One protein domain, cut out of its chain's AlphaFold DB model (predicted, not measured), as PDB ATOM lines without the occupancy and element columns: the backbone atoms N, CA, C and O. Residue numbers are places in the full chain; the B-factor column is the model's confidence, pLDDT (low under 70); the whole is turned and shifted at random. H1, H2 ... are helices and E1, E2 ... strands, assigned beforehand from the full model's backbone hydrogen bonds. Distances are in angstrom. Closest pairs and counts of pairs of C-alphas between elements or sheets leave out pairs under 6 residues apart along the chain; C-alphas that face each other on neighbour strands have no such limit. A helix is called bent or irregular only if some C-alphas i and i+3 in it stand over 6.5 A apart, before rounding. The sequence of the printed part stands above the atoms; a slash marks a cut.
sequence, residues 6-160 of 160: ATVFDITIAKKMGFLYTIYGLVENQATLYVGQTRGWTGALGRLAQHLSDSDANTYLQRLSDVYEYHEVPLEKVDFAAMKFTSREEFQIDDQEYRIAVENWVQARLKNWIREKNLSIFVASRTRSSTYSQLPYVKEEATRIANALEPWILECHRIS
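AT A GLANCE: This is residues 6 to 160 of the 160 residues of an uncharacterized protein of Candidatus Poribacteria bacterium (UniProt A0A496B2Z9). A twisted sheet of four strands makes the middle of this domain, with the long helix H5 and the bent helix H7 covering one face and the shorter H2 and H3 the other. H4 and H6, both off the sheet, meet the first part of H5, while H1 meets H2 and grazes the sheet. The printed part has 155 residues with seven named helices and four named strands, in the order H1 E1 E2 H2 H3 E3 H4 H5 E4 H6 H7; the sheet runs E3 E1 E2 E4 and is mixed, as is the class, helices and strands. The whole is compact, with a radius of gyration of the C-alphas of 14.8 A and spans of 41 by 35 by 29 A.

HOW THE PARTS SIT: E1, residues 19 to 27, and E2, residues 30 to 37, form an antiparallel hairpin, with N 23 and O 34 at 2.8 A. Edge strand E3, residues 75 to 84, is antiparallel to E1, with N 22 and O 81 at 2.8 A. Edge strand E4, residues 121 to 123, is parallel to E2, with N 33 and O 122 at 2.8 A. H5, residues 97 to 116, is over E2 and E4 at a height over the sheet of 8.9 A. H7, residues 136 to 158, was assigned as one helix by its hydrogen bonds but is bent: C-alphas 148 and 151 are 6.5 A apart. Its arms H7a, residues 136 to 148, and H7b, residues 151 to 158, are on the same face as H5. H7a touches H5 at a steep tilt of 47 degrees, the same way; their closest C-alphas, of Ala 142 and Val 102, are 5.0 A apart. H2, residues 44 to 51, and H3, residues 60 to 68, are on the opposite face. H1, residues 11 to 14, touches H2, the closest C-alphas being Ile 13 and Ala 44, 5.0 A apart. H4, residues 89 to 92, only just touches H5, only at the corner, with 3 pairs of C-alphas within 8 A; the closest, Phe 91 and Arg 99, are 6.0 A apart. H6, residues 131 to 134, touches residues 97 to 105 of H5 alone, closest at C-alphas Ser 133 and Ala 101, 4.8 A; it is only just irregular, with C-alphas 131 and 134 6.8 A apart. Every O i to N i+4 pair is within hydrogen-bond range in H2, H3, H5, H7a and H7b; H1, H4 and H6 are too short for one.

IN THESE COORDINATES: E1 begins at C-alpha 19 (14.341, -20.168, -12.659) and is 25.2 A long; E2 measures 23.6 A, E3 26.3 A, H5 28.6 A and H7a 18.6 A. H7b ends at C-alpha 158 (29.207, -38.648, -4.537).

THE WHOLE: The two C-alphas farthest apart, of His 71 and Pro 136, are 43.0 A apart. The printed part has no cut, and no link is long. Residues 40 to 41 are under pLDDT 70; the mean of the printed part is 91.8.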
ATOM      1  N   ALA A   6      21.459 -25.343 -15.834       79.75
ATOM      2  CA  ALA A   6      22.473 -24.299 -15.873       79.75
ATOM      3  C   ALA A   6      23.193 -24.222 -14.516       79.75
ATOM      4  O   ALA A   6      22.544 -24.143 -13.475       79.75
ATOM      5  N   THR A   7      24.524 -24.263 -14.506       88.69
ATOM      6  CA  THR A   7      25.347 -24.155 -13.284       88.69
ATOM      7  C   THR A   7      26.003 -22.776 -13.196       88.69
ATOM      8  O   THR A   7      25.781 -21.924 -14.054       88.69
ATOM      9  N   VAL A   8      26.851 -22.538 -12.189       81.00
ATOM     10  CA  VAL A   8      27.648 -21.293 -12.073       81.00
ATOM     11  C   VAL A   8      28.532 -20.994 -13.288       81.00
ATOM     12  O   VAL A   8      28.915 -19.847 -13.493       81.00
ATOM     13  N   PHE A   9      28.814 -21.997 -14.122       81.69
ATOM     14  CA  PHE A   9      29.594 -21.842 -15.351       81.69
ATOM     15  C   PHE A   9      28.743 -21.492 -16.583       81.69
ATOM     16  O   PHE A   9      29.291 -21.244 -17.656       81.69
ATOM     17  N   ASP A  10      27.413 -21.459 -16.459       84.94
ATOM     18  CA  ASP A  10      26.497 -21.141 -17.554       84.94
ATOM     19  C   ASP A  10      25.992 -19.693 -17.446       84.94
ATOM     20  O   ASP A  10      25.203 -19.356 -16.570       84.94
ATOM     21  N   ILE A  11      26.367 -18.827 -18.391       83.38
ATOM     22  CA  ILE A  11      25.965 -17.407 -18.402       83.38
ATOM     23  C   ILE A  11      24.441 -17.186 -18.360       83.38
ATOM     24  O   ILE A  11      23.970 -16.112 -17.976       83.38
ATOM     25  N   THR A  12      23.634 -18.179 -18.742       86.81
ATOM     26  CA  THR A  12      22.176 -18.068 -18.702       86.81
ATOM     27  C   THR A  12      21.633 -17.862 -17.290       86.81
ATOM     28  O   THR A  12      20.614 -17.177 -17.170       86.81
ATOM     29  N   ILE A  13      22.323 -18.317 -16.232       88.31
ATOM     30  CA  ILE A  13      21.879 -18.102 -14.841       88.31
ATOM     31  C   ILE A  13      21.897 -16.624 -14.426       88.31
ATOM     32  O   ILE A  13      21.224 -16.243 -13.466       88.31
ATOM     33  N   ALA A  14      22.633 -15.772 -15.148       86.94
ATOM     34  CA  ALA A  14      22.660 -14.330 -14.921       86.94
ATOM     35  C   ALA A  14      21.472 -13.599 -15.572       86.94
ATOM     36  O   ALA A  14      21.212 -12.434 -15.256       86.94
ATOM     37  N   LYS A  15      20.726 -14.251 -16.476       87.25
ATOM     38  CA  LYS A  15      19.588 -13.619 -17.153       87.25
ATOM     39  C   LYS A  15      18.439 -13.382 -16.170       87.25
ATOM     40  O   LYS A  15      18.112 -14.241 -15.353       87.25
ATOM     41  N   LYS A  16      17.784 -12.225 -16.288       86.75
ATOM     42  CA  LYS A  16      16.599 -11.853 -15.501       86.75
ATOM     43  C   LYS A  16      15.362 -12.577 -16.038       86.75
ATOM     44  O   LYS A  16      14.667 -12.057 -16.904       86.75
ATOM     45  N   MET A  17      15.155 -13.813 -15.602       86.44
ATOM     46  CA  MET A  17      13.999 -14.636 -15.967       86.44
ATOM     47  C   MET A  17      13.684 -15.639 -14.857       86.44
ATOM     48  O   MET A  17      14.468 -15.801 -13.924       86.44
ATOM     49  N   GLY A  18      12.552 -16.329 -14.990       88.88
ATOM     50  CA  GLY A  18      12.140 -17.376 -14.069       88.88
ATOM     51  C   GLY A  18      13.066 -18.597 -14.098       88.88
ATOM     52  O   GLY A  18      13.125 -19.316 -15.100       88.88
ATOM     53  N   PHE A  19      13.676 -18.905 -12.957       93.12
ATOM     54  CA  PHE A  19      14.341 -20.168 -12.659       93.12
ATOM     55  C   PHE A  19      13.823 -20.767 -11.355       93.12
ATOM     56  O   PHE A  19      13.524 -20.045 -10.400       93.12
ATOM     57  N   LEU A  20      13.825 -22.093 -11.297       95.44
ATOM     58  CA  LEU A  20      13.925 -22.828 -10.046       95.44
ATOM     59  C   LEU A  20      15.392 -23.211  -9.860       95.44
ATOM     60  O   LEU A  20      15.997 -23.790 -10.760       95.44
ATOM     61  N   TYR A  21      15.976 -22.853  -8.724       96.19
ATOM     62  CA  TYR A  21      17.373 -23.120  -8.412       96.19
ATOM     63  C   TYR A  21      17.517 -23.992  -7.175       96.19
ATOM     64  O   TYR A  21      16.651 -24.021  -6.298       96.19
ATOM     65  N   THR A  22      18.658 -24.662  -7.117       97.69
ATOM     66  CA  THR A  22      19.068 -25.522  -6.025       97.69
ATOM     67  C   THR A  22      20.502 -25.188  -5.634       97.69
ATOM     68  O   THR A  22      21.379 -25.091  -6.492       97.69
ATOM     69  N   ILE A  23      20.730 -25.009  -4.336       98.00
ATOM     70  CA  ILE A  23      22.053 -24.902  -3.721       98.00
ATOM     71  C   ILE A  23      22.290 -26.218  -2.991       98.00
ATOM     72  O   ILE A  23      21.453 -26.637  -2.189       98.00
ATOM     73  N   TYR A  24      23.404 -26.866  -3.283       98.12
ATOM     74  CA  TYR A  24      23.925 -27.977  -2.506       98.12
ATOM     75  C   TYR A  24      25.123 -27.465  -1.719       98.12
ATOM     76  O   TYR A  24      25.944 -26.734  -2.269       98.12
ATOM     77  N   GLY A  25      25.233 -27.830  -0.449       97.12
ATOM     78  CA  GLY A  25      26.388 -27.437   0.344       97.12
ATOM     79  C   GLY A  25      26.766 -28.455   1.399       97.12
ATOM     80  O   GLY A  25      25.958 -29.307   1.772       97.12
ATOM     81  N   LEU A  26      28.004 -28.349   1.869       96.94
ATOM     82  CA  LEU A  26      28.575 -29.197   2.911       96.94
ATOM     83  C   LEU A  26      28.944 -28.326   4.113       96.94
ATOM     84  O   LEU A  26      29.644 -27.327   3.949       96.94
ATOM     85  N   VAL A  27      28.436 -28.685   5.290       95.06
ATOM     86  CA  VAL A  27      28.694 -27.990   6.557       95.06
ATOM     87  C   VAL A  27      29.060 -29.041   7.595       95.06
ATOM     88  O   VAL A  27      28.223 -29.887   7.898       95.06
ATOM     89  N   GLU A  28      30.298 -29.042   8.087       93.00
ATOM     90  CA  GLU A  28      30.816 -30.048   9.032       93.00
ATOM     91  C   GLU A  28      30.557 -31.498   8.570       93.00
ATOM     92  O   GLU A  28      30.061 -32.339   9.321       93.00
ATOM     93  N   ASN A  29      30.861 -31.803   7.303       91.06
ATOM     94  CA  ASN A  29      30.541 -33.077   6.632       91.06
ATOM     95  C   ASN A  29      29.041 -33.436   6.523       91.06
ATOM     96  O   ASN A  29      28.697 -34.520   6.044       91.06
ATOM     97  N   GLN A  30      28.119 -32.554   6.917       95.81
ATOM     98  CA  GLN A  30      26.687 -32.745   6.708       95.81
ATOM     99  C   GLN A  30      26.258 -32.113   5.381       95.81
ATOM    100  O   GLN A  30      26.335 -30.900   5.177       95.81
ATOM    101  N   ALA A  31      25.759 -32.946   4.464       97.56
ATOM    102  CA  ALA A  31      25.210 -32.469   3.204       97.56
ATOM    103  C   ALA A  31      23.880 -31.742   3.436       97.56
ATOM    104  O   ALA A  31      23.001 -32.218   4.164       97.56
ATOM    105  N   THR A  32      23.709 -30.610   2.767       97.69
ATOM    106  CA  THR A  32      22.518 -29.770   2.860       97.69
ATOM    107  C   THR A  32      22.045 -29.347   1.471       97.69
ATOM    108  O   THR A  32      22.816 -29.276   0.515       97.69
ATOM    109  N   LEU A  33      20.748 -29.086   1.350       97.81
ATOM    110  CA  LEU A  33      20.104 -28.705   0.104       97.81
ATOM    111  C   LEU A  33      19.140 -27.546   0.340       97.81
ATOM    112  O   LEU A  33      18.324 -27.570   1.262       97.81
ATOM    113  N   TYR A  34      19.164 -26.563  -0.542       97.56
ATOM    114  CA  TYR A  34      18.185 -25.491  -0.582       97.56
ATOM    115  C   TYR A  34      17.579 -25.416  -1.972       97.56
ATOM    116  O   TYR A  34      18.305 -25.316  -2.948       97.56
ATOM    117  N   VAL A  35      16.253 -25.416  -2.060       97.19
ATOM    118  CA  VAL A  35      15.515 -25.220  -3.311       97.19
ATOM    119  C   VAL A  35      14.741 -23.914  -3.219       97.19
ATOM    120  O   VAL A  35      14.059 -23.683  -2.222       97.19
ATOM    121  N   GLY A  36      14.807 -23.085  -4.252       95.31
ATOM    122  CA  GLY A  36      14.043 -21.845  -4.327       95.31
ATOM    123  C   GLY A  36      13.742 -21.434  -5.760       95.31
ATOM    124  O   GLY A  36      14.178 -22.071  -6.715       95.31
ATOM    125  N   GLN A  37      13.011 -20.336  -5.916       93.25
ATOM    126  CA  GLN A  37      12.712 -19.741  -7.219       93.25
ATOM    127  C   GLN A  37      13.108 -18.266  -7.285       93.25
ATOM    128  O   GLN A  37      13.193 -17.566  -6.271       93.25
ATOM    129  N   THR A  38      13.423 -17.798  -8.488       91.19
ATOM    130  CA  THR A  38      13.738 -16.389  -8.751       91.19
ATOM    131  C   THR A  38      12.484 -15.527  -8.715       91.19
ATOM    132  O   THR A  38      11.447 -15.921  -9.243       91.19
ATOM    133  N   ARG A  39      12.594 -14.301  -8.203       80.44
ATOM    134  CA  ARG A  39      11.524 -13.298  -8.277       80.44
ATOM    135  C   ARG A  39      11.828 -12.295  -9.387       80.44
ATOM    136  O   ARG A  39      12.946 -11.788  -9.398       80.44
ATOM    137  N   GLY A  40      10.842 -12.018 -10.251       67.56
ATOM    138  CA  GLY A  40      10.752 -10.960 -11.282       67.56
ATOM    139  C   GLY A  40      12.060 -10.454 -11.909       67.56
ATOM    140  O   GLY A  40      12.357 -10.708 -13.071       67.56
ATOM    141  N   TRP A  41      12.866  -9.734 -11.128       66.19
ATOM    142  CA  TRP A  41      14.006  -8.942 -11.590       66.19
ATOM    143  C   TRP A  41      15.386  -9.546 -11.300       66.19
ATOM    144  O   TRP A  41      16.390  -9.040 -11.810       66.19
ATOM    145  N   THR A  42      15.466 -10.608 -10.493       78.44
ATOM    146  CA  THR A  42      16.734 -11.264 -10.133       78.44
ATOM    147  C   THR A  42      16.892 -12.575 -10.892       78.44
ATOM    148  O   THR A  42      16.039 -13.450 -10.767       78.44
ATOM    149  N   GLY A  43      17.989 -12.736 -11.634       87.56
ATOM    150  CA  GLY A  43      18.380 -14.038 -12.180       87.56
ATOM    151  C   GLY A  43      18.801 -15.025 -11.085       87.56
ATOM    152  O   GLY A  43      18.968 -14.655  -9.920       87.56
ATOM    153  N   ALA A  44      19.012 -16.282 -11.468       92.75
ATOM    154  CA  ALA A  44      19.428 -17.347 -10.558       92.75
ATOM    155  C   ALA A  44      20.775 -17.041  -9.871       92.75
ATOM    156  O   ALA A  44      20.909 -17.269  -8.671       92.75
ATOM    157  N   LEU A  45      21.725 -16.417 -10.578       92.50
ATOM    158  CA  LEU A  45      22.996 -15.972  -9.991       92.50
ATOM    159  C   LEU A  45      22.804 -14.905  -8.904       92.50
ATOM    160  O   LEU A  45      23.436 -14.965  -7.855       92.50
ATOM    161  N   GLY A  46      21.901 -13.945  -9.128       91.38
ATOM    162  CA  GLY A  46      21.588 -12.924  -8.125       91.38
ATOM    163  C   GLY A  46      20.975 -13.536  -6.864       91.38
ATOM    164  O   GLY A  46      21.302 -13.129  -5.755       91.38
ATOM    165  N   ARG A  47      20.140 -14.571  -7.027       92.81
ATOM    166  CA  ARG A  47      19.596 -15.336  -5.899       92.81
ATOM    167  C   ARG A  47      20.673 -16.117  -5.158       92.81
ATOM    168  O   ARG A  47      20.649 -16.105  -3.934       92.81
ATOM    169  N   LEU A  48      21.610 -16.752  -5.863       94.38
ATOM    170  CA  LEU A  48      22.752 -17.410  -5.227       94.38
ATOM    171  C   LEU A  48      23.544 -16.418  -4.366       94.38
ATOM    172  O   LEU A  48      23.755 -16.682  -3.189       94.38
ATOM    173  N   ALA A  49      23.900 -15.259  -4.927       92.75
ATOM    174  CA  ALA A  49      24.628 -14.220  -4.200       92.75
ATOM    175  C   ALA A  49      23.878 -13.762  -2.938       92.75
ATOM    176  O   ALA A  49      24.477 -13.674  -1.874       92.75
ATOM    177  N   GLN A  50      22.559 -13.556  -3.027       92.62
ATOM    178  CA  GLN A  50      21.725 -13.244  -1.859       92.62
ATOM    179  C   GLN A  50      21.750 -14.368  -0.818       92.62
ATOM    180  O   GLN A  50      21.898 -14.107   0.371       92.62
ATOM    181  N   HIS A  51      21.629 -15.623  -1.255       94.31
ATOM    182  CA  HIS A  51      21.599 -16.784  -0.366       94.31
ATOM    183  C   HIS A  51      22.905 -17.026   0.394       94.31
ATOM    184  O   HIS A  51      22.840 -17.621   1.470       94.31
ATOM    185  N   LEU A  52      24.027 -16.571  -0.167       93.00
ATOM    186  CA  LEU A  52      25.369 -16.637   0.411       93.00
ATOM    187  C   LEU A  52      25.798 -15.331   1.101       93.00
ATOM    188  O   LEU A  52      26.939 -15.229   1.536       93.00
ATOM    189  N   SER A  53      24.919 -14.330   1.173       89.44
ATOM    190  CA  SER A  53      25.183 -13.080   1.890       89.44
ATOM    191  C   SER A  53      24.522 -13.085   3.267       89.44
ATOM    192  O   SER A  53      23.395 -13.568   3.408       89.44
ATOM    193  N   ASP A  54      25.168 -12.449   4.243       71.88
ATOM    194  CA  ASP A  54      24.646 -12.296   5.613       71.88
ATOM    195  C   ASP A  54      23.634 -11.146   5.759       71.88
ATOM    196  O   ASP A  54      23.162 -10.839   6.850       71.88
ATOM    197  N   SER A  55      23.308 -10.459   4.661       72.50
ATOM    198  CA  SER A  55      22.576  -9.187   4.710       72.50
ATOM    199  C   SER A  55      21.049  -9.308   4.732       72.50
ATOM    200  O   SER A  55      20.376  -8.352   5.113       72.50
ATOM    201  N   ASP A  56      20.496 -10.462   4.351       72.31
ATOM    202  CA  ASP A  56      19.057 -10.636   4.130       72.31
ATOM    203  C   ASP A  56      18.456 -11.746   5.008       72.31
ATOM    204  O   ASP A  56      19.008 -12.835   5.165       72.31
ATOM    205  N   ALA A  57      17.243 -11.512   5.519       74.69
ATOM    206  CA  ALA A  57      16.482 -12.528   6.239       74.69
ATOM    207  C   ALA A  57      15.954 -13.626   5.291       74.69
ATOM    208  O   ALA A  57      15.495 -13.350   4.179       74.69
ATOM    209  N   ASN A  58      15.893 -14.872   5.779       82.38
ATOM    210  CA  ASN A  58      15.430 -16.071   5.054       82.38
ATOM    211  C   ASN A  58      16.357 -16.578   3.928       82.38
ATOM    212  O   ASN A  58      15.887 -17.282   3.022       82.38
ATOM    213  N   THR A  59      17.651 -16.261   3.983       91.69
ATOM    214  CA  THR A  59      18.682 -16.801   3.081       91.69
ATOM    215  C   THR A  59      19.040 -18.251   3.423       91.69
ATOM    216  O   THR A  59      18.442 -18.875   4.299       91.69
ATOM    217  N   TYR A  60      19.963 -18.841   2.660       94.31
ATOM    218  CA  TYR A  60      20.373 -20.229   2.862       94.31
ATOM    219  C   TYR A  60      21.285 -20.314   4.084       94.31
ATOM    220  O   TYR A  60      20.999 -21.108   4.976       94.31
ATOM    221  N   LEU A  61      22.279 -19.421   4.172       93.69
ATOM    222  CA  LEU A  61      23.153 -19.309   5.340       93.69
ATOM    223  C   LEU A  61      22.372 -19.005   6.615       93.69
ATOM    224  O   LEU A  61      22.552 -19.718   7.595       93.69
ATOM    225  N   GLN A  62      21.428 -18.055   6.588       91.56
ATOM    226  CA  GLN A  62      20.620 -17.760   7.774       91.56
ATOM    227  C   GLN A  62      19.849 -18.992   8.257       91.56
ATOM    228  O   GLN A  62      19.811 -19.276   9.443       91.56
ATOM    229  N   ARG A  63      19.268 -19.777   7.342       92.06
ATOM    230  CA  ARG A  63      18.532 -20.991   7.730       92.06
ATOM    231  C   ARG A  63      19.440 -22.069   8.305       92.06
ATOM    232  O   ARG A  63      18.989 -22.819   9.161       92.06
ATOM    233  N   LEU A  64      20.666 -22.191   7.807       92.94
ATOM    234  CA  LEU A  64      21.643 -23.113   8.379       92.94
ATOM    235  C   LEU A  64      22.084 -22.637   9.764       92.94
ATOM    236  O   LEU A  64      22.076 -23.433  10.695       92.94
ATOM    237  N   SER A  65      22.372 -21.343   9.912       92.12
ATOM    238  CA  SER A  65      22.653 -20.702  11.199       92.12
ATOM    239  C   SER A  65      21.523 -20.945  12.205       92.12
ATOM    240  O   SER A  65      21.792 -21.429  13.297       92.12
ATOM    241  N   ASP A  66      20.261 -20.746  11.815       90.38
ATOM    242  CA  ASP A  66      19.104 -20.964  12.691       90.38
ATOM    243  C   ASP A  66      18.928 -22.439  13.101       90.38
ATOM    244  O   ASP A  66      18.462 -22.728  14.199       90.38
ATOM    245  N   VAL A  67      19.224 -23.385  12.202       90.38
ATOM    246  CA  VAL A  67      19.005 -24.826  12.437       90.38
ATOM    247  C   VAL A  67      20.114 -25.447  13.278       90.38
ATOM    248  O   VAL A  67      19.832 -26.315  14.101       90.38
ATOM    249  N   TYR A  68      21.355 -25.037  13.039       91.00
ATOM    250  CA  TYR A  68      22.543 -25.604  13.676       91.00
ATOM    251  C   TYR A  68      23.140 -24.682  14.751       91.00
ATOM    252  O   TYR A  68      24.183 -24.998  15.313       91.00
ATOM    253  N   GLU A  69      22.483 -23.555  15.037       90.88
ATOM    254  CA  GLU A  69      22.892 -22.548  16.026       90.88
ATOM    255  C   GLU A  69      24.289 -21.953  15.763       90.88
ATOM    256  O   GLU A  69      25.010 -21.561  16.682       90.88
ATOM    257  N   TYR A  70      24.685 -21.851  14.490       89.62
ATOM    258  CA  TYR A  70      25.968 -21.256  14.116       89.62
ATOM    259  C   TYR A  70      25.925 -19.729  14.187       89.62
ATOM    260  O   TYR A  70      25.017 -19.100  13.647       89.62
ATOM    261  N   HIS A  71      26.969 -19.117  14.748       87.00
ATOM    262  CA  HIS A  71      27.229 -17.683  14.575       87.00
ATOM    263  C   HIS A  71      27.784 -17.362  13.181       87.00
ATOM    264  O   HIS A  71      27.444 -16.333  12.606       87.00
ATOM    265  N   GLU A  72      28.607 -18.262  12.642       89.94
ATOM    266  CA  GLU A  72      29.164 -18.220  11.291       89.94
ATOM    267  C   GLU A  72      29.099 -19.641  10.726       89.94
ATOM    268  O   GLU A  72      29.550 -20.584  11.375       89.94
ATOM    269  N   VAL A  73      28.478 -19.820   9.557       91.12
ATOM    270  CA  VAL A  73      28.249 -21.151   8.976       91.12
ATOM    271  C   VAL A  73      29.551 -21.664   8.342       91.12
ATOM    272  O   VAL A  73      30.010 -21.057   7.371       91.12
ATOM    273  N   PRO A  74      30.130 -22.789   8.810       93.44
ATOM    274  CA  PRO A  74      31.386 -23.319   8.279       93.44
ATOM    275  C   PRO A  74      31.148 -24.066   6.956       93.44
ATOM    276  O   PRO A  74      31.107 -25.293   6.894       93.44
ATOM    277  N   LEU A  75      30.928 -23.310   5.882       92.75
ATOM    278  CA  LEU A  75      30.580 -23.842   4.568       92.75
ATOM    279  C   LEU A  75      31.829 -24.344   3.828       92.75
ATOM    280  O   LEU A  75      32.631 -23.561   3.326       92.75
ATOM    281  N   GLU A  76      31.975 -25.662   3.733       94.06
ATOM    282  CA  GLU A  76      33.135 -26.325   3.120       94.06
ATOM    283  C   GLU A  76      33.020 -26.398   1.593       94.06
ATOM    284  O   GLU A  76      34.017 -26.374   0.869       94.06
ATOM    285  N   LYS A  77      31.785 -26.497   1.095       94.31
ATOM    286  CA  LYS A  77      31.485 -26.669  -0.327       94.31
ATOM    287  C   LYS A  77      30.148 -26.044  -0.680       94.31
ATOM    288  O   LYS A  77      29.200 -26.121   0.101       94.31
ATOM    289  N   VAL A  78      30.074 -25.484  -1.887       95.88
ATOM    290  CA  VAL A  78      28.842 -24.973  -2.492       95.88
ATOM    291  C   VAL A  78      28.796 -25.356  -3.958       95.88
ATOM    292  O   VAL A  78      29.637 -24.923  -4.742       95.88
ATOM    293  N   ASP A  79      27.759 -26.091  -4.335       97.06
ATOM    294  CA  ASP A  79      27.379 -26.308  -5.721       97.06
ATOM    295  C   ASP A  79      26.028 -25.658  -5.995       97.06
ATOM    296  O   ASP A  79      25.135 -25.593  -5.146       97.06
ATOM    297  N   PHE A  80      25.860 -25.182  -7.223       96.88
ATOM    298  CA  PHE A  80      24.647 -24.499  -7.636       96.88
ATOM    299  C   PHE A  80      24.188 -24.958  -9.008       96.88
ATOM    300  O   PHE A  80      24.970 -25.002  -9.964       96.88
ATOM    301  N   ALA A  81      22.889 -25.211  -9.108       96.62
ATOM    302  CA  ALA A  81      22.231 -25.448 -10.374       96.62
ATOM    303  C   ALA A  81      20.873 -24.755 -10.438       96.62
ATOM    304  O   ALA A  81      20.165 -24.611  -9.443       96.62
ATOM    305  N   ALA A  82      20.490 -24.345 -11.638       95.69
ATOM    306  CA  ALA A  82      19.232 -23.694 -11.927       95.69
ATOM    307  C   ALA A  82      18.604 -24.284 -13.187       95.69
ATOM    308  O   ALA A  82      19.268 -24.520 -14.194       95.69
ATOM    309  N   MET A  83      17.295 -24.491 -13.134       95.38
ATOM    310  CA  MET A  83      16.470 -24.898 -14.259       95.38
ATOM    311  C   MET A  83      15.571 -23.735 -14.640       95.38
ATOM    312  O   MET A  83      14.791 -23.240 -13.823       95.38
ATOM    313  N   LYS A  84      15.662 -23.298 -15.896       93.12
ATOM    314  CA  LYS A  84      14.749 -22.283 -16.424       93.12
ATOM    315  C   LYS A  84      13.327 -22.847 -16.443       93.12
ATOM    316  O   LYS A  84      13.142 -23.990 -16.876       93.12
ATOM    317  N   PHE A  85      12.340 -22.050 -16.042       93.25
ATOM    318  CA  PHE A  85      10.941 -22.389 -16.295       93.25
ATOM    319  C   PHE A  85      10.641 -22.409 -17.803       93.25
ATOM    320  O   PHE A  85      11.276 -21.706 -18.598       93.25
ATOM    321  N   THR A  86       9.661 -23.205 -18.218       93.38
ATOM    322  CA  THR A  86       9.133 -23.177 -19.586       93.38
ATOM    323  C   THR A  86       8.548 -21.806 -19.921       93.38
ATOM    324  O   THR A  86       8.216 -21.007 -19.046       93.38
ATOM    325  N   SER A  87       8.408 -21.513 -21.214       90.62
ATOM    326  CA  SER A  87       7.909 -20.226 -21.721       90.62
ATOM    327  C   SER A  87       6.407 -20.003 -21.507       90.62
ATOM    328  O   SER A  87       5.828 -19.140 -22.160       90.62
ATOM    329  N   ARG A  88       5.765 -20.785 -20.632       91.31
ATOM    330  CA  ARG A  88       4.366 -20.600 -20.251       91.31
ATOM    331  C   ARG A  88       4.202 -19.290 -19.494       91.31
ATOM    332  O   ARG A  88       4.974 -19.020 -18.574       91.31
ATOM    333  N   GLU A  89       3.199 -18.511 -19.876       89.81
ATOM    334  CA  GLU A  89       2.935 -17.179 -19.328       89.81
ATOM    335  C   GLU A  89       2.826 -17.199 -17.798       89.81
ATOM    336  O   GLU A  89       3.444 -16.373 -17.130       89.81
ATOM    337  N   GLU A  90       2.169 -18.216 -17.238       91.06
ATOM    338  CA  GLU A  90       1.949 -18.381 -15.797       91.06
ATOM    339  C   GLU A  90       3.260 -18.462 -14.990       91.06
ATOM    340  O   GLU A  90       3.293 -18.120 -13.809       91.06
ATOM    341  N   PHE A  91       4.363 -18.887 -15.616       89.69
ATOM    342  CA  PHE A  91       5.686 -18.933 -14.985       89.69
ATOM    343  C   PHE A  91       6.541 -17.696 -15.260       89.69
ATOM    344  O   PHE A  91       7.595 -17.550 -14.634       89.69
ATOM    345  N   GLN A  92       6.124 -16.822 -16.178       84.81
ATOM    346  CA  GLN A  92       6.863 -15.617 -16.563       84.81
ATOM    347  C   GLN A  92       6.304 -14.339 -15.929       84.81
ATOM    348  O   GLN A  92       7.056 -13.383 -15.769       84.81
ATOM    349  N   ILE A  93       5.026 -14.319 -15.547       82.12
ATOM    350  CA  ILE A  93       4.411 -13.172 -14.864       82.12
ATOM    351  C   ILE A  93       5.009 -12.940 -13.469       82.12
ATOM    352  O   ILE A  93       5.565 -13.848 -12.847       82.12
ATOM    353  N   ASP A  94       4.886 -11.722 -12.942       75.50
ATOM    354  CA  ASP A  94       5.408 -11.387 -11.608       75.50
ATOM    355  C   ASP A  94       4.699 -12.140 -10.473       75.50
ATOM    356  O   ASP A  94       5.301 -12.341  -9.413       75.50
ATOM    357  N   ASP A  95       3.475 -12.626 -10.711       81.25
ATOM    358  CA  ASP A  95       2.781 -13.518  -9.786       81.25
ATOM    359  C   ASP A  95       3.612 -14.789  -9.546       81.25
ATOM    360  O   ASP A  95       4.059 -15.479 -10.464       81.25
ATOM    361  N   GLN A  96       3.885 -15.061  -8.273       84.31
ATOM    362  CA  GLN A  96       4.750 -16.155  -7.847       84.31
ATOM    363  C   GLN A  96       3.963 -17.424  -7.547       84.31
ATOM    364  O   GLN A  96       4.596 -18.458  -7.365       84.31
ATOM    365  N   GLU A  97       2.631 -17.389  -7.502       90.88
ATOM    366  CA  GLU A  97       1.825 -18.509  -7.010       90.88
ATOM    367  C   GLU A  97       2.044 -19.802  -7.809       90.88
ATOM    368  O   GLU A  97       2.267 -20.868  -7.228       90.88
ATOM    369  N   TYR A  98       2.110 -19.715  -9.140       92.56
ATOM    370  CA  TYR A  98       2.417 -20.868  -9.990       92.56
ATOM    371  C   TYR A  98       3.841 -21.390  -9.778       92.56
ATOM    372  O   TYR A  98       4.057 -22.601  -9.710       92.56
ATOM    373  N   ARG A  99       4.825 -20.495  -9.625       92.69
ATOM    374  CA  ARG A  99       6.217 -20.888  -9.354       92.69
ATOM    375  C   ARG A  99       6.380 -21.489  -7.958       92.69
ATOM    376  O   ARG A  99       7.127 -22.450  -7.811       92.69
ATOM    377  N   ILE A 100       5.647 -20.993  -6.961       93.88
ATOM    378  CA  ILE A 100       5.576 -21.561  -5.608       93.88
ATOM    379  C   ILE A 100       4.966 -22.962  -5.660       93.88
ATOM    380  O   ILE A 100       5.482 -23.873  -5.014       93.88
ATOM    381  N   ALA A 101       3.908 -23.165  -6.449       95.06
ATOM    382  CA  ALA A 101       3.311 -24.482  -6.641       95.06
ATOM    383  C   ALA A 101       4.306 -25.482  -7.259       95.06
ATOM    384  O   ALA A 101       4.408 -26.617  -6.787       95.06
ATOM    385  N   VAL A 102       5.085 -25.052  -8.261       96.19
ATOM    386  CA  VAL A 102       6.167 -25.867  -8.837       96.19
ATOM    387  C   VAL A 102       7.261 -26.144  -7.801       96.19
ATOM    388  O   VAL A 102       7.656 -27.296  -7.632       96.19
ATOM    389  N   GLU A 103       7.722 -25.127  -7.066       96.25
ATOM    390  CA  GLU A 103       8.746 -25.266  -6.019       96.25
ATOM    391  C   GLU A 103       8.319 -26.263  -4.935       96.25
ATOM    392  O   GLU A 103       9.107 -27.124  -4.542       96.25
ATOM    393  N   ASN A 104       7.060 -26.195  -4.495       95.62
ATOM    394  CA  ASN A 104       6.489 -27.109  -3.512       95.62
ATOM    395  C   ASN A 104       6.536 -28.565  -4.006       95.62
ATOM    396  O   ASN A 104       7.033 -29.442  -3.296       95.62
ATOM    397  N   TRP A 105       6.100 -28.809  -5.247       96.38
ATOM    398  CA  TRP A 105       6.158 -30.139  -5.857       96.38
ATOM    399  C   TRP A 105       7.583 -30.662  -5.996       96.38
ATOM    400  O   TRP A 105       7.846 -31.816  -5.653       96.38
ATOM    401  N   VAL A 106       8.507 -29.825  -6.475       97.19
ATOM    402  CA  VAL A 106       9.918 -30.200  -6.620       97.19
ATOM    403  C   VAL A 106      10.517 -30.533  -5.256       97.19
ATOM    404  O   VAL A 106      11.133 -31.583  -5.113       97.19
ATOM    405  N   GLN A 107      10.284 -29.716  -4.226       96.69
ATOM    406  CA  GLN A 107      10.777 -29.994  -2.875       96.69
ATOM    407  C   GLN A 107      10.204 -31.289  -2.296       96.69
ATOM    408  O   GLN A 107      10.955 -32.083  -1.732       96.69
ATOM    409  N   ALA A 108       8.895 -31.525  -2.431       95.69
ATOM    410  CA  ALA A 108       8.263 -32.752  -1.949       95.69
ATOM    411  C   ALA A 108       8.842 -33.989  -2.649       95.69
ATOM    412  O   ALA A 108       9.190 -34.976  -1.996       95.69
ATOM    413  N   ARG A 109       9.007 -33.911  -3.972       96.44
ATOM    414  CA  ARG A 109       9.589 -34.986  -4.772       96.44
ATOM    415  C   ARG A 109      11.045 -35.254  -4.406       96.44
ATOM    416  O   ARG A 109      11.389 -36.404  -4.156       96.44
ATOM    417  N   LEU A 110      11.876 -34.217  -4.316       97.31
ATOM    418  CA  LEU A 110      13.286 -34.365  -3.954       97.31
ATOM    419  C   LEU A 110      13.448 -34.942  -2.546       97.31
ATOM    420  O   LEU A 110      14.271 -35.828  -2.361       97.31
ATOM    421  N   LYS A 111      12.633 -34.526  -1.566       97.12
ATOM    422  CA  LYS A 111      12.645 -35.113  -0.213       97.12
ATOM    423  C   LYS A 111      12.322 -36.608  -0.227       97.12
ATOM    424  O   LYS A 111      13.010 -37.387   0.429       97.12
ATOM    425  N   ASN A 112      11.296 -37.013  -0.979       97.44
ATOM    426  CA  ASN A 112      10.944 -38.426  -1.122       97.44
ATOM    427  C   ASN A 112      12.069 -39.216  -1.802       97.44
ATOM    428  O   ASN A 112      12.481 -40.244  -1.274       97.44
ATOM    429  N   TRP A 113      12.614 -38.695  -2.901       97.88
ATOM    430  CA  TRP A 113      13.705 -39.325  -3.642       97.88
ATOM    431  C   TRP A 113      14.999 -39.441  -2.814       97.88
ATOM    432  O   TRP A 113      15.610 -40.504  -2.791       97.88
ATOM    433  N   ILE A 114      15.387 -38.396  -2.067       97.75
ATOM    434  CA  ILE A 114      16.537 -38.407  -1.138       97.75
ATOM    435  C   ILE A 114      16.387 -39.547  -0.126       97.75
ATOM    436  O   ILE A 114      17.325 -40.317   0.088       97.75
ATOM    437  N   ARG A 115      15.189 -39.690   0.457       97.44
ATOM    438  CA  ARG A 115      14.871 -40.767   1.399       97.44
ATOM    439  C   ARG A 115      14.926 -42.143   0.734       97.44
ATOM    440  O   ARG A 115      15.513 -43.058   1.297       97.44
ATOM    441  N   GLU A 116      14.350 -42.298  -0.458       97.94
ATOM    442  CA  GLU A 116      14.375 -43.556  -1.225       97.94
ATOM    443  C   GLU A 116      15.798 -43.985  -1.608       97.94
ATOM    444  O   GLU A 116      16.099 -45.176  -1.655       97.94
ATOM    445  N   LYS A 117      16.687 -43.018  -1.861       97.50
ATOM    446  CA  LYS A 117      18.108 -43.246  -2.153       97.50
ATOM    447  C   LYS A 117      18.982 -43.387  -0.904       97.50
ATOM    448  O   LYS A 117      20.176 -43.631  -1.053       97.50
ATOM    449  N   ASN A 118      18.403 -43.265   0.293       97.19
ATOM    450  CA  ASN A 118      19.104 -43.303   1.576       97.19
ATOM    451  C   ASN A 118      20.276 -42.303   1.658       97.19
ATOM    452  O   ASN A 118      21.353 -42.634   2.151       97.19
ATOM    453  N   LEU A 119      20.080 -41.089   1.133       97.00
ATOM    454  CA  LEU A 119      21.092 -40.028   1.170       97.00
ATOM    455  C   LEU A 119      20.911 -39.196   2.445       97.00
ATOM    456  O   LEU A 119      19.802 -38.741   2.737       97.00
ATOM    457  N   SER A 120      21.996 -38.946   3.179       96.25
ATOM    458  CA  SER A 120      21.971 -38.087   4.371       96.25
ATOM    459  C   SER A 120      22.061 -36.611   3.970       96.25
ATOM    460  O   SER A 120      23.112 -35.987   4.088       96.25
ATOM    461  N   ILE A 121      20.968 -36.058   3.432       97.44
ATOM    462  CA  ILE A 121      20.902 -34.666   2.960       97.44
ATOM    463  C   ILE A 121      19.811 -33.905   3.720       97.44
ATOM    464  O   ILE A 121      18.627 -34.237   3.632       97.44
ATOM    465  N   PHE A 122      20.194 -32.834   4.415       96.19
ATOM    466  CA  PHE A 122      19.261 -31.936   5.094       96.19
ATOM    467  C   PHE A 122      18.693 -30.883   4.132       96.19
ATOM    468  O   PHE A 122      19.423 -30.053   3.597       96.19
ATOM    469  N   VAL A 123      17.374 -30.867   3.921       96.25
ATOM    470  CA  VAL A 123      16.725 -29.872   3.048       96.25
ATOM    471  C   VAL A 123      16.309 -28.638   3.859       96.25
ATOM    472  O   VAL A 123      15.271 -28.648   4.521       96.25
ATOM    473  N   ALA A 124      17.088 -27.560   3.759       93.69
ATOM    474  CA  ALA A 124      16.912 -26.311   4.506       93.69
ATOM    475  C   ALA A 124      15.767 -25.422   3.975       93.69
ATOM    476  O   ALA A 124      15.263 -24.533   4.673       93.69
ATOM    477  N   SER A 125      15.333 -25.621   2.727       91.75
ATOM    478  CA  SER A 125      14.263 -24.810   2.143       91.75
ATOM    479  C   SER A 125      12.865 -25.188   2.664       91.75
ATOM    480  O   SER A 125      12.589 -26.308   3.102       91.75
ATOM    481  N   ARG A 126      11.959 -24.202   2.647       88.12
ATOM    482  CA  ARG A 126      10.566 -24.317   3.099       88.12
ATOM    483  C   ARG A 126       9.684 -23.653   2.058       88.12
ATOM    484  O   ARG A 126       9.932 -22.499   1.718       88.12
ATOM    485  N   THR A 127       8.651 -24.358   1.627       86.44
ATOM    486  CA  THR A 127       7.620 -23.864   0.714       86.44
ATOM    487  C   THR A 127       6.272 -23.851   1.403       86.44
ATOM    488  O   THR A 127       5.976 -24.701   2.244       86.44
ATOM    489  N   ARG A 128       5.440 -22.876   1.040       87.06
ATOM    490  CA  ARG A 128       4.019 -22.886   1.399       87.06
ATOM    491  C   ARG A 128       3.273 -23.814   0.445       87.06
ATOM    492  O   ARG A 128       3.724 -24.035  -0.682       87.06
ATOM    493  N   SER A 129       2.162 -24.385   0.898       86.19
ATOM    494  CA  SER A 129       1.222 -25.046  -0.005       86.19
ATOM    495  C   SER A 129       0.602 -24.009  -0.940       86.19
ATOM    496  O   SER A 129       0.397 -22.861  -0.552       86.19
ATOM    497  N   SER A 130       0.309 -24.418  -2.172       88.25
ATOM    498  CA  SER A 130      -0.381 -23.588  -3.156       88.25
ATOM    499  C   SER A 130      -1.570 -24.357  -3.724       88.25
ATOM    500  O   SER A 130      -1.511 -25.574  -3.914       88.25
ATOM    501  N   THR A 131      -2.669 -23.654  -3.991       88.31
ATOM    502  CA  THR A 131      -3.878 -24.230  -4.601       88.31
ATOM    503  C   THR A 131      -3.632 -24.652  -6.051       88.31
ATOM    504  O   THR A 131      -4.238 -25.612  -6.529       88.31
ATOM    505  N   TYR A 132      -2.673 -24.016  -6.727       91.88
ATOM    506  CA  TYR A 132      -2.293 -24.320  -8.108       91.88
ATOM    507  C   TYR A 132      -1.494 -25.622  -8.249       91.88
ATOM    508  O   TYR A 132      -1.316 -26.117  -9.361       91.88
ATOM    509  N   SER A 133      -1.076 -26.243  -7.138       89.56
ATOM    510  CA  SER A 133      -0.343 -27.514  -7.140       89.56
ATOM    511  C   SER A 133      -1.113 -28.661  -7.805       89.56
ATOM    512  O   SER A 133      -0.509 -29.656  -8.198       89.56
ATOM    513  N   GLN A 134      -2.437 -28.576  -7.956       90.00
ATOM    514  CA  GLN A 134      -3.200 -29.635  -8.626       90.00
ATOM    515  C   GLN A 134      -3.233 -29.517 -10.152       90.00
ATOM    516  O   GLN A 134      -3.634 -30.476 -10.812       90.00
ATOM    517  N   LEU A 135      -2.774 -28.401 -10.722       95.38
ATOM    518  CA  LEU A 135      -2.829 -28.176 -12.162       95.38
ATOM    519  C   LEU A 135      -1.844 -29.092 -12.916       95.38
ATOM    520  O   LEU A 135      -0.680 -29.188 -12.515       95.38
ATOM    521  N   PRO A 136      -2.262 -29.744 -14.023       96.44
ATOM    522  CA  PRO A 136      -1.408 -30.679 -14.759       96.44
ATOM    523  C   PRO A 136      -0.077 -30.072 -15.210       96.44
ATOM    524  O   PRO A 136       0.977 -30.636 -14.932       96.44
ATOM    525  N   TYR A 137      -0.105 -28.873 -15.794       95.81
ATOM    526  CA  TYR A 137       1.103 -28.215 -16.298       95.81
ATOM    527  C   TYR A 137       2.093 -27.812 -15.192       95.81
ATOM    528  O   TYR A 137       3.293 -27.736 -15.439       95.81
ATOM    529  N   VAL A 138       1.618 -27.585 -13.960       96.25
ATOM    530  CA  VAL A 138       2.483 -27.360 -12.790       96.25
ATOM    531  C   VAL A 138       3.211 -28.652 -12.427       96.25
ATOM    532  O   VAL A 138       4.417 -28.633 -12.187       96.25
ATOM    533  N   LYS A 139       2.506 -29.791 -12.424       96.44
ATOM    534  CA  LYS A 139       3.096 -31.109 -12.133       96.44
ATOM    535  C   LYS A 139       4.065 -31.561 -13.223       96.44
ATOM    536  O   LYS A 139       5.107 -32.134 -12.904       96.44
ATOM    537  N   GLU A 140       3.739 -31.302 -14.487       97.00
ATOM    538  CA  GLU A 140       4.614 -31.566 -15.634       97.00
ATOM    539  C   GLU A 140       5.910 -30.761 -15.524       97.00
ATOM    540  O   GLU A 140       7.001 -31.327 -15.605       97.00
ATOM    541  N   GLU A 141       5.797 -29.462 -15.249       96.56
ATOM    542  CA  GLU A 141       6.951 -28.587 -15.079       96.56
ATOM    543  C   GLU A 141       7.807 -28.996 -13.875       96.56
ATOM    544  O   GLU A 141       9.028 -29.126 -13.990       96.56
ATOM    545  N   ALA A 142       7.176 -29.282 -12.734       96.88
ATOM    546  CA  ALA A 142       7.866 -29.769 -11.547       96.88
ATOM    547  C   ALA A 142       8.579 -31.104 -11.799       96.88
ATOM    548  O   ALA A 142       9.721 -31.288 -11.386       96.88
ATOM    549  N   THR A 143       7.937 -32.028 -12.516       96.88
ATOM    550  CA  THR A 143       8.524 -33.319 -12.892       96.88
ATOM    551  C   THR A 143       9.738 -33.133 -13.791       96.88
ATOM    552  O   THR A 143      10.781 -33.733 -13.538       96.88
ATOM    553  N   ARG A 144       9.632 -32.270 -14.806       97.19
ATOM    554  CA  ARG A 144      10.739 -31.936 -15.708       97.19
ATOM    555  C   ARG A 144      11.938 -31.380 -14.939       97.19
ATOM    556  O   ARG A 144      13.064 -31.809 -15.175       97.19
ATOM    557  N   ILE A 145      11.691 -30.448 -14.021       97.19
ATOM    558  CA  ILE A 145      12.735 -29.822 -13.204       97.19
ATOM    559  C   ILE A 145      13.357 -30.838 -12.236       97.19
ATOM    560  O   ILE A 145      14.579 -30.949 -12.177       97.19
ATOM    561  N   ALA A 146      12.547 -31.621 -11.520       97.19
ATOM    562  CA  ALA A 146      13.042 -32.626 -10.581       97.19
ATOM    563  C   ALA A 146      13.875 -33.714 -11.280       97.19
ATOM    564  O   ALA A 146      14.971 -34.016 -10.818       97.19
ATOM    565  N   ASN A 147      13.424 -34.219 -12.435       96.56
ATOM    566  CA  ASN A 147      14.175 -35.190 -13.243       96.56
ATOM    567  C   ASN A 147      15.577 -34.689 -13.630       96.56
ATOM    568  O   ASN A 147      16.492 -35.494 -13.789       96.56
ATOM    569  N   ALA A 148      15.746 -33.376 -13.816       95.88
ATOM    570  CA  ALA A 148      17.047 -32.782 -14.111       95.88
ATOM    571  C   ALA A 148      17.905 -32.592 -12.848       95.88
ATOM    572  O   ALA A 148      19.117 -32.775 -12.902       95.88
ATOM    573  N   LEU A 149      17.287 -32.249 -11.713       96.56
ATOM    574  CA  LEU A 149      17.989 -31.997 -10.453       96.56
ATOM    575  C   LEU A 149      18.452 -33.274  -9.743       96.56
ATOM    576  O   LEU A 149      19.555 -33.287  -9.211       96.56
ATOM    577  N   GLU A 150      17.646 -34.338  -9.731       96.94
ATOM    578  CA  GLU A 150      17.960 -35.615  -9.067       96.94
ATOM    579  C   GLU A 150      19.377 -36.146  -9.396       96.94
ATOM    580  O   GLU A 150      20.174 -36.351  -8.477       96.94
ATOM    581  N   PRO A 151      19.759 -36.338 -10.673       96.69
ATOM    582  CA  PRO A 151      21.093 -36.835 -11.001       96.69
ATOM    583  C   PRO A 151      22.214 -35.833 -10.685       96.69
ATOM    584  O   PRO A 151      23.308 -36.261 -10.329       96.69
ATOM    585  N   TRP A 152      21.959 -34.524 -10.773       96.44
ATOM    586  CA  TRP A 152      22.933 -33.504 -10.371       96.44
ATOM    587  C   TRP A 152      23.184 -33.521  -8.856       96.44
ATOM    588  O   TRP A 152      24.336 -33.473  -8.432       96.44
ATOM    589  N   ILE A 153      22.134 -33.676  -8.040       96.94
ATOM    590  CA  ILE A 153      22.249 -33.827  -6.578       96.94
ATOM    591  C   ILE A 153      23.041 -35.091  -6.236       96.94
ATOM    592  O   ILE A 153      23.910 -35.055  -5.365       96.94
ATOM    593  N   LEU A 154      22.756 -36.204  -6.923       97.31
ATOM    594  CA  LEU A 154      23.480 -37.454  -6.706       97.31
ATOM    595  C   LEU A 154      24.972 -37.294  -7.007       97.31
ATOM    596  O   LEU A 154      25.796 -37.784  -6.239       97.31
ATOM    597  N   GLU A 155      25.311 -36.610  -8.100       96.12
ATOM    598  CA  GLU A 155      26.702 -36.332  -8.448       96.12
ATOM    599  C   GLU A 155      27.376 -35.484  -7.369       96.12
ATOM    600  O   GLU A 155      28.379 -35.927  -6.816       96.12
ATOM    601  N   CYS A 156      26.783 -34.344  -6.984       95.00
ATOM    602  CA  CYS A 156      27.329 -33.480  -5.929       95.00
ATOM    603  C   CYS A 156      27.603 -34.262  -4.640       95.00
ATOM    604  O   CYS A 156      28.652 -34.087  -4.022       95.00
ATOM    605  N   HIS A 157      26.695 -35.162  -4.259       95.88
ATOM    606  CA  HIS A 157      26.844 -35.966  -3.052       95.88
ATOM    607  C   HIS A 157      27.916 -37.055  -3.156       95.88
ATOM    608  O   HIS A 157      28.548 -37.359  -2.157       95.88
ATOM    609  N   ARG A 158      28.154 -37.634  -4.339       93.12
ATOM    610  CA  ARG A 158      29.207 -38.648  -4.537       93.12
ATOM    611  C   ARG A 158      30.622 -38.080  -4.455       93.12
ATOM    612  O   ARG A 158      31.547 -38.830  -4.161       93.12
ATOM    613  N   ILE A 159      30.783 -36.803  -4.795       88.56
ATOM    614  CA  ILE A 159      32.070 -36.091  -4.799       88.56
ATOM    615  C   ILE A 159      32.241 -35.177  -3.572       88.56
ATOM    616  O   ILE A 159      33.047 -34.245  -3.614       88.56
ATOM    617  N   SER A 160      31.412 -35.359  -2.543       83.19
ATOM    618  CA  SER A 160      31.527 -34.693  -1.238       83.19
ATOM    619  C   SER A 160      32.015 -35.710  -0.221       83.19
ATOM    620  O   SER A 160      32.925 -35.351   0.545       83.19
TER     621      SER A 160